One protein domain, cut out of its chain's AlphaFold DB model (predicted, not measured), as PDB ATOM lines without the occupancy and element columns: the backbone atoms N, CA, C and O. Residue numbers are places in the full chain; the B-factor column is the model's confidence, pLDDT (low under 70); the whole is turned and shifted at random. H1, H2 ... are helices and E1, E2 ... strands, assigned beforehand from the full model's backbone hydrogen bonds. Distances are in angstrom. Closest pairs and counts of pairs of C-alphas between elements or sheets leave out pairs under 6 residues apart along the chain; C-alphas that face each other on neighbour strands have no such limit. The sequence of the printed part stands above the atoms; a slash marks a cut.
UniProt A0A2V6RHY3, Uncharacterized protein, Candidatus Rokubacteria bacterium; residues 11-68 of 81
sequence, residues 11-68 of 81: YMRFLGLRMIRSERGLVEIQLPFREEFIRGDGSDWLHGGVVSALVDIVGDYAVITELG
ATOM      1  N   TYR A  11       2.345 102.792  18.478       97.44
ATOM      2  CA  TYR A  11       2.778 101.409  18.349       97.44
ATOM      3  C   TYR A  11       2.360 100.802  17.004       97.44
ATOM      4  O   TYR A  11       3.199 100.230  16.317       97.44
ATOM      5  N   MET A  12       1.114 101.009  16.561       96.62
ATOM      6  CA  MET A  12       0.673 100.536  15.239       96.62
ATOM      7  C   MET A  12       1.433 101.233  14.101       96.62
ATOM      8  O   MET A  12       1.808 100.579  13.126       96.62
ATOM      9  N   ARG A  13       1.747 102.532  14.248       96.12
ATOM     10  CA  ARG A  13       2.639 103.249  13.319       96.12
ATOM     11  C   ARG A  13       4.044 102.656  13.305       96.12
ATOM     12  O   ARG A  13       4.603 102.456  12.232       96.12
ATOM     13  N   PHE A  14       4.612 102.351  14.474       97.12
ATOM     14  CA  PHE A  14       5.909 101.682  14.567       97.12
ATOM     15  C   PHE A  14       5.896 100.322  13.865       97.12
ATOM     16  O   PHE A  14       6.854 100.015  13.162       97.12
ATOM     17  N   LEU A  15       4.824  99.537  14.008       97.31
ATOM     18  CA  LEU A  15       4.663  98.252  13.322       97.31
ATOM     19  C   LEU A  15       4.523  98.384  11.794       97.31
ATOM     20  O   LEU A  15       4.707  97.399  11.083       97.31
ATOM     21  N   GLY A  16       4.226  99.583  11.277       96.69
ATOM     22  CA  GLY A  16       4.117  99.848   9.841       96.69
ATOM     23  C   GLY A  16       2.920  99.162   9.179       96.69
ATOM     24  O   GLY A  16       2.990  98.837   7.993       96.69
ATOM     25  N   LEU A  17       1.854  98.910   9.946       97.38
ATOM     26  CA  LEU A  17       0.685  98.151   9.502       97.38
ATOM     27  C   LEU A  17       0.005  98.789   8.288       97.38
ATOM     28  O   LEU A  17      -0.055 100.012   8.153       97.38
ATOM     29  N   ARG A  18      -0.542  97.946   7.408       95.94
ATOM     30  CA  ARG A  18      -1.295  98.375   6.222       95.94
ATOM     31  C   ARG A  18      -2.637  97.669   6.164       95.94
ATOM     32  O   ARG A  18      -2.692  96.444   6.237       95.94
ATOM     33  N   MET A  19      -3.703  98.449   6.013       96.25
ATOM     34  CA  MET A  19      -5.048  97.923   5.820       96.25
ATOM     35  C   MET A  19      -5.135  97.400   4.391       96.25
ATOM     36  O   MET A  19      -4.927  98.161   3.446       96.25
ATOM     37  N   ILE A  20      -5.403  96.107   4.237       97.44
ATOM     38  CA  ILE A  20      -5.563  95.471   2.925       97.44
ATOM     39  C   ILE A  20      -7.043  95.382   2.572       97.44
ATOM     40  O   ILE A  20      -7.436  95.712   1.455       97.44
ATOM     41  N   ARG A  21      -7.870  94.985   3.543       96.00
ATOM     42  CA  ARG A  21      -9.313  94.832   3.373       96.00
ATOM     43  C   ARG A  21     -10.032  95.092   4.687       96.00
ATOM     44  O   ARG A  21      -9.595  94.633   5.736       96.00
ATOM     45  N   SER A  22     -11.161  95.784   4.608       94.81
ATOM     46  CA  SER A  22     -12.072  95.967   5.733       94.81
ATOM     47  C   SER A  22     -13.504  95.855   5.240       94.81
ATOM     48  O   SER A  22     -13.959  96.657   4.428       94.81
ATOM     49  N   GLU A  23     -14.226  94.898   5.796       95.06
ATOM     50  CA  GLU A  23     -15.647  94.650   5.593       95.06
ATOM     51  C   GLU A  23     -16.303  94.378   6.952       95.06
ATOM     52  O   GLU A  23     -15.626  94.233   7.967       95.06
ATOM     53  N   ARG A  24     -17.634  94.320   6.991       94.81
ATOM     54  CA  ARG A  24     -18.353  93.955   8.216       94.81
ATOM     55  C   ARG A  24     -17.978  92.521   8.625       94.81
ATOM     56  O   ARG A  24     -18.218  91.592   7.859       94.81
ATOM     57  N   GLY A  25     -17.379  92.374   9.804       93.75
ATOM     58  CA  GLY A  25     -16.941  91.106  10.388       93.75
ATOM     59  C   GLY A  25     -15.638  90.542   9.810       93.75
ATOM     60  O   GLY A  25     -15.233  89.449  10.205       93.75
ATOM     61  N   LEU A  26     -14.974  91.248   8.885       95.38
ATOM     62  CA  LEU A  26     -13.752  90.771   8.232       95.38
ATOM     63  C   LEU A  26     -12.750  91.903   8.037       95.38
ATOM     64  O   LEU A  26     -13.041  92.921   7.412       95.38
ATOM     65  N   VAL A  27     -11.529  91.679   8.512       96.62
ATOM     66  CA  VAL A  27     -10.407  92.600   8.350       96.62
ATOM     67  C   VAL A  27      -9.165  91.819   7.938       96.62
ATOM     68  O   VAL A  27      -8.876  90.756   8.481       96.62
ATOM     69  N   GLU A  28      -8.413  92.370   6.988       97.56
ATOM     70  CA  GLU A  28      -7.098  91.881   6.581       97.56
ATOM     71  C   GLU A  28      -6.077  93.012   6.751       97.56
ATOM     72  O   GLU A  28      -6.193  94.079   6.137       97.56
ATOM     73  N   ILE A  29      -5.061  92.771   7.582       97.81
ATOM     74  CA  ILE A  29      -3.979  93.722   7.865       97.81
ATOM     75  C   ILE A  29      -2.648  93.058   7.536       97.81
ATOM     76  O   ILE A  29      -2.382  91.925   7.932       97.81
ATOM     77  N   GLN A  30      -1.790  93.791   6.834       97.56
ATOM     78  CA  GLN A  30      -0.428  93.378   6.531       97.56
ATOM     79  C   GLN A  30       0.559  94.025   7.506       97.56
ATOM     80  O   GLN A  30       0.545  95.243   7.694       97.56
ATOM     81  N   LEU A  31       1.462  93.212   8.056       97.62
ATOM     82  CA  LEU A  31       2.645  93.651   8.795       97.62
ATOM     83  C   LEU A  31       3.882  93.501   7.894       97.62
ATOM     84  O   LEU A  31       4.248  92.375   7.551       97.62
ATOM     85  N   PRO A  32       4.524  94.604   7.469       97.12
ATOM     86  CA  PRO A  32       5.780  94.534   6.732       97.12
ATOM     87  C   PRO A  32       6.906  93.978   7.610       97.12
ATOM     88  O   PRO A  32       7.067  94.381   8.761       97.12
ATOM     89  N   PHE A  33       7.713  93.078   7.051       96.00
ATOM     90  CA  PHE A  33       8.888  92.544   7.735       96.00
ATOM     91  C   PHE A  33       9.941  93.636   7.991       96.00
ATOM     92  O   PHE A  33      10.182  94.485   7.130       96.00
ATOM     93  N   ARG A  34      10.585  93.569   9.161       96.38
ATOM     94  CA  ARG A  34      11.777  94.342   9.535       96.38
ATOM     95  C   ARG A  34      12.692  93.472  10.394       96.38
ATOM     96  O   ARG A  34      12.191  92.656  11.168       96.38
ATOM     97  N   GLU A  35      14.005  93.648  10.270       95.88
ATOM     98  CA  GLU A  35      14.996  92.810  10.964       95.88
ATOM     99  C   GLU A  35      14.862  92.889  12.490       95.88
ATOM    100  O   GLU A  35      14.986  91.881  13.179       95.88
ATOM    101  N   GLU A  36      14.494  94.052  13.031       96.44
ATOM    102  CA  GLU A  36      14.324  94.272  14.471       96.44
ATOM    103  C   GLU A  36      13.141  93.490  15.073       96.44
ATOM    104  O   GLU A  36      12.948  93.494  16.288       96.44
ATOM    105  N   PHE A  37      12.324  92.830  14.244       97.62
ATOM    106  CA  PHE A  37      11.237  91.961  14.694       97.62
ATOM    107  C   PHE A  37      11.654  90.511  14.920       97.62
ATOM    108  O   PHE A  37      10.835  89.722  15.392       97.62
ATOM    109  N   ILE A  38      12.887  90.137  14.594       97.75
ATOM    110  CA  ILE A  38      13.414  88.792  14.818       97.75
ATOM    111  C   ILE A  38      13.511  88.499  16.330       97.75
ATOM    112  O   ILE A  38      13.811  89.372  17.139       97.75
ATOM    113  N   ARG A  39      13.246  87.250  16.742       96.75
ATOM    114  CA  ARG A  39      13.205  86.840  18.165       96.75
ATOM    115  C   ARG A  39      14.553  86.857  18.895       96.75
ATOM    116  O   ARG A  39      14.566  86.752  20.117       96.75
ATOM    117  N   GLY A  40      15.659  86.884  18.162       95.81
ATOM    118  CA  GLY A  40      17.016  86.856  18.693       95.81
ATOM    119  C   GLY A  40      18.059  86.714  17.588       95.81
ATOM    120  O   GLY A  40      17.738  86.291  16.478       95.81
ATOM    121  N   ASP A  41      19.301  87.061  17.902       94.69
ATOM    122  CA  ASP A  41      20.401  87.065  16.935       94.69
ATOM    123  C   ASP A  41      20.583  85.693  16.267       94.69
ATOM    124  O   ASP A  41      20.627  84.655  16.932       94.69
ATOM    125  N   GLY A  42      20.680  85.686  14.933       92.50
ATOM    126  CA  GLY A  42      20.851  84.467  14.132       92.50
ATOM    127  C   GLY A  42      19.596  83.600  13.969       92.50
ATOM    128  O   GLY A  42      19.702  82.475  13.487       92.50
ATOM    129  N   SER A  43      18.419  84.087  14.374       94.12
ATOM    130  CA  SER A  43      17.134  83.418  14.143       94.12
ATOM    131  C   SER A  43      16.436  83.948  12.890       94.12
ATOM    132  O   SER A  43      16.417  85.148  12.660       94.12
ATOM    133  N   ASP A  44      15.726  83.076  12.173       93.50
ATOM    134  CA  ASP A  44      14.838  83.472  11.064       93.50
ATOM    135  C   ASP A  44      13.363  83.606  11.494       93.50
ATOM    136  O   ASP A  44      12.466  83.849  10.689       93.50
ATOM    137  N   TRP A  45      13.090  83.434  12.788       96.00
ATOM    138  CA  TRP A  45      11.756  83.558  13.375       96.00
ATOM    139  C   TRP A  45      11.490  84.958  13.924       96.00
ATOM    140  O   TRP A  45      12.333  85.531  14.619       96.00
ATOM    141  N   LEU A  46      10.269  85.452  13.719       96.88
ATOM    142  CA  LEU A  46       9.765  86.649  14.389       96.88
ATOM    143  C   LEU A  46       9.632  86.429  15.902       96.88
ATOM    144  O   LEU A  46       9.312  85.333  16.370       96.88
ATOM    145  N   HIS A  47       9.834  87.491  16.679       97.56
ATOM    146  CA  HIS A  47       9.513  87.513  18.097       97.56
ATOM    147  C   HIS A  47       8.010  87.289  18.279       97.56
ATOM    148  O   HIS A  47       7.193  87.967  17.651       97.56
ATOM    149  N   GLY A  48       7.636  86.379  19.185       97.75
ATOM    150  CA  GLY A  48       6.232  86.020  19.406       97.75
ATOM    151  C   GLY A  48       5.346  87.234  19.697       97.75
ATOM    152  O   GLY A  48       4.242  87.319  19.170       97.75
ATOM    153  N   GLY A  49       5.877  88.220  20.428       97.88
ATOM    154  CA  GLY A  49       5.198  89.487  20.722       97.88
ATOM    155  C   GLY A  49       4.765  90.303  19.493       97.88
ATOM    156  O   GLY A  49       3.727  90.953  19.538       97.88
ATOM    157  N   VAL A  50       5.513  90.252  18.382       98.06
ATOM    158  CA  VAL A  50       5.137  90.948  17.133       98.06
ATOM    159  C   VAL A  50       3.946  90.249  16.481       98.06
ATOM    160  O   VAL A  50       3.007  90.899  16.028       98.06
ATOM    161  N   VAL A  51       3.958  88.914  16.486       97.44
ATOM    162  CA  VAL A  51       2.859  88.097  15.960       97.44
ATOM    163  C   VAL A  51       1.605  88.266  16.817       97.44
ATOM    164  O   VAL A  51       0.535  88.515  16.272       97.44
ATOM    165  N   SER A  52       1.717  88.194  18.149       98.44
ATOM    166  CA  SER A  52       0.560  88.345  19.037       98.44
ATOM    167  C   SER A  52      -0.040  89.744  18.968       98.44
ATOM    168  O   SER A  52      -1.258  89.868  18.986       98.44
ATOM    169  N   ALA A  53       0.788  90.786  18.828       98.19
ATOM    170  CA  ALA A  53       0.299  92.143  18.602       98.19
ATOM    171  C   ALA A  53      -0.505  92.248  17.298       98.19
ATOM    172  O   ALA A  53      -1.563  92.866  17.284       98.19
ATOM    173  N   LEU A  54      -0.045  91.626  16.205       98.06
ATOM    174  CA  LEU A  54      -0.809  91.618  14.956       98.06
ATOM    175  C   LEU A  54      -2.153  90.888  15.111       98.06
ATOM    176  O   LEU A  54      -3.164  91.387  14.625       98.06
ATOM    177  N   VAL A  55      -2.171  89.740  15.800       98.25
ATOM    178  CA  VAL A  55      -3.405  88.978  16.066       98.25
ATOM    179  C   VAL A  55      -4.397  89.803  16.890       98.25
ATOM    180  O   VAL A  55      -5.567  89.870  16.521       98.25
ATOM    181  N   ASP A  56      -3.929  90.460  17.954       98.19
ATOM    182  CA  ASP A  56      -4.733  91.357  18.793       98.19
ATOM    183  C   ASP A  56      -5.377  92.477  17.964       98.19
ATOM    184  O   ASP A  56      -6.596  92.632  17.944       98.19
ATOM    185  N   ILE A  57      -4.562  93.195  17.188       97.19
ATOM    186  CA  ILE A  57      -4.999  94.345  16.389       97.19
ATOM    187  C   ILE A  57      -6.009  93.937  15.310       97.19
ATOM    188  O   ILE A  57      -7.005  94.626  15.104       97.19
ATOM    189  N   VAL A  58      -5.774  92.822  14.611       96.94
ATOM    190  CA  VAL A  58      -6.721  92.316  13.605       96.94
ATOM    191  C   VAL A  58      -8.040  91.902  14.261       96.94
ATOM    192  O   VAL A  58      -9.102  92.211  13.720       96.94
ATOM    193  N   GLY A  59      -7.981  91.239  15.421       96.62
ATOM    194  CA  GLY A  59      -9.162  90.826  16.179       96.62
ATOM    195  C   GLY A  59     -10.006  92.012  16.646       96.62
ATOM    196  O   GLY A  59     -11.212  92.038  16.393       96.62
ATOM    197  N   ASP A  60      -9.369  93.017  17.248       96.31
ATOM    198  CA  ASP A  60     -10.008  94.270  17.658       96.31
ATOM    199  C   ASP A  60     -10.699  94.949  16.463       96.31
ATOM    200  O   ASP A  60     -11.909  95.185  16.471       96.31
ATOM    201  N   TYR A  61      -9.971  95.150  15.359       96.00
ATOM    202  CA  TYR A  61     -10.520  95.817  14.178       96.00
ATOM    203  C   TYR A  61     -11.686  95.047  13.557       96.00
ATOM    204  O   TYR A  61     -12.657  95.674  13.129       96.00
ATOM    205  N   ALA A  62     -11.639  93.712  13.537       96.38
ATOM    206  CA  ALA A  62     -12.758  92.897  13.077       96.38
ATOM    207  C   ALA A  62     -14.021  93.155  13.920       96.38
ATOM    208  O   ALA A  62     -15.096  93.358  13.354       96.38
ATOM    209  N   VAL A  63     -13.901  93.246  15.248       96.25
ATOM    210  CA  VAL A  63     -15.026  93.572  16.144       96.25
ATOM    211  C   VAL A  63     -15.494  95.021  15.961       96.25
ATOM    212  O   VAL A  63     -16.701  95.274  15.909       96.25
ATOM    213  N   ILE A  64     -14.572  95.973  15.782       95.44
ATOM    214  CA  ILE A  64     -14.895  97.383  15.502       95.44
ATOM    215  C   ILE A  64     -15.763  97.513  14.246       95.44
ATOM    216  O   ILE A  64     -16.663  98.357  14.210       95.44
ATOM    217  N   THR A  65     -15.548  96.682  13.221       95.19
ATOM    218  CA  THR A  65     -16.385  96.727  12.007       95.19
ATOM    219  C   THR A  65     -17.857  96.379  12.269       95.19
ATOM    220  O   THR A  65     -18.728  96.796  11.500       95.19
ATOM    221  N   GLU A  66     -18.146  95.660  13.356       95.88
ATOM    222  CA  GLU A  66     -19.498  95.276  13.768       95.88
ATOM    223  C   GLU A  66     -20.104  96.254  14.780       95.88
ATOM    224  O   GLU A  66     -21.267  96.644  14.636       95.88
ATOM    225  N   LEU A  67     -19.322  96.649  15.792       95.44
ATOM    226  CA  LEU A  67     -19.808  97.350  16.987       95.44
ATOM    227  C   LEU A  67     -19.396  98.829  17.063       95.44
ATOM    228  O   LEU A  67     -19.981  99.589  17.834       95.44
ATOM    229  N   GLY A  68     -18.422  99.252  16.256       93.00
ATOM    230  CA  GLY A  68     -17.756 100.545  16.395       93.00
ATOM    231  C   GLY A  68     -16.584 100.523  17.391       93.00
ATOM    232  O   GLY A  68     -16.276  99.485  17.973       93.00
TER     233      GLY A  68
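Overview. This is residues 11 to 68 of the 81 residues of an uncharacterized protein of Candidatus Rokubacteria bacterium (UniProt A0A2V6RHY3). A long straight helix, H2, lies beside a two-strand antiparallel hairpin of E1 and E2, which packs against residues 54 to 66 of the helix, with E2 the nearer strand. A long loop, residues 31 to 47, reaches out past the first end of H2 and makes one end of a rod, while the short helix H1 sits near H2. The printed part has 58 residues, with two named helices and two named strands in the order H1, E1, E2, H2; the class is mixed, helices and strands. The whole is loose, with a radius of gyration of the C-alphas of 12.9 A, and it spans 42 by 17 by 16 A.

Along the chain. Find C-alpha 11 at (2.778, 101.409, 18.349); from there H1 runs over residues 11 to 15, 6.2 A from first to last C-alpha. Next look at E1, residues 18 to 23, which is 14.8 A long. E2 follows at residues 26 to 30, 13.7 A long, beginning at C-alpha 26 at (-13.752, 90.771, 8.232). Residues 31 to 47 hold no named element. Then H2 runs over residues 48 to 67 for 28.5 A, and ends at C-alpha 67 at (-19.808, 97.350, 16.987).

Arrangement. Begin with the sheet of E1 and E2, a hairpin whose directions stand at 172 degrees. Its C-alphas 22 and 27 face each other at 4.6 A. Look at N 23 and O 26, 2.8 A apart, and N 28 and O 21, also 2.8 A apart, both within hydrogen-bond range. From E2 go to H2: their closest C-alphas are those of Val 27 and Ala 62, 5.3 A apart, with 7 pairs within 8 A. E1 and H2 have 3 such pairs, the closest being the C-alphas of Glu 23 and Thr 65, 6.8 A apart. H1 and H2 are near each other, with 7 pairs of C-alphas within 10 A, while H1 and E2 are apart. In H1 every O i to N i+4 pair is within hydrogen-bond range; in H2 15 of 16 are.

Size, cuts and confidence. The two C-alphas farthest apart are those of Gly 42, in the long link, and Leu 67, at 42.7 A. From Tyr 11 to Gly 68 the C-alphas are 20.6 A apart. The links from H1 to E1 and from E1 to E2 are tight, and the link from E2 to H2 is long, with 17 residues. The printed part has no cut. The mean pLDDT of the printed part is 96.4, and no printed residue of this model is under 70.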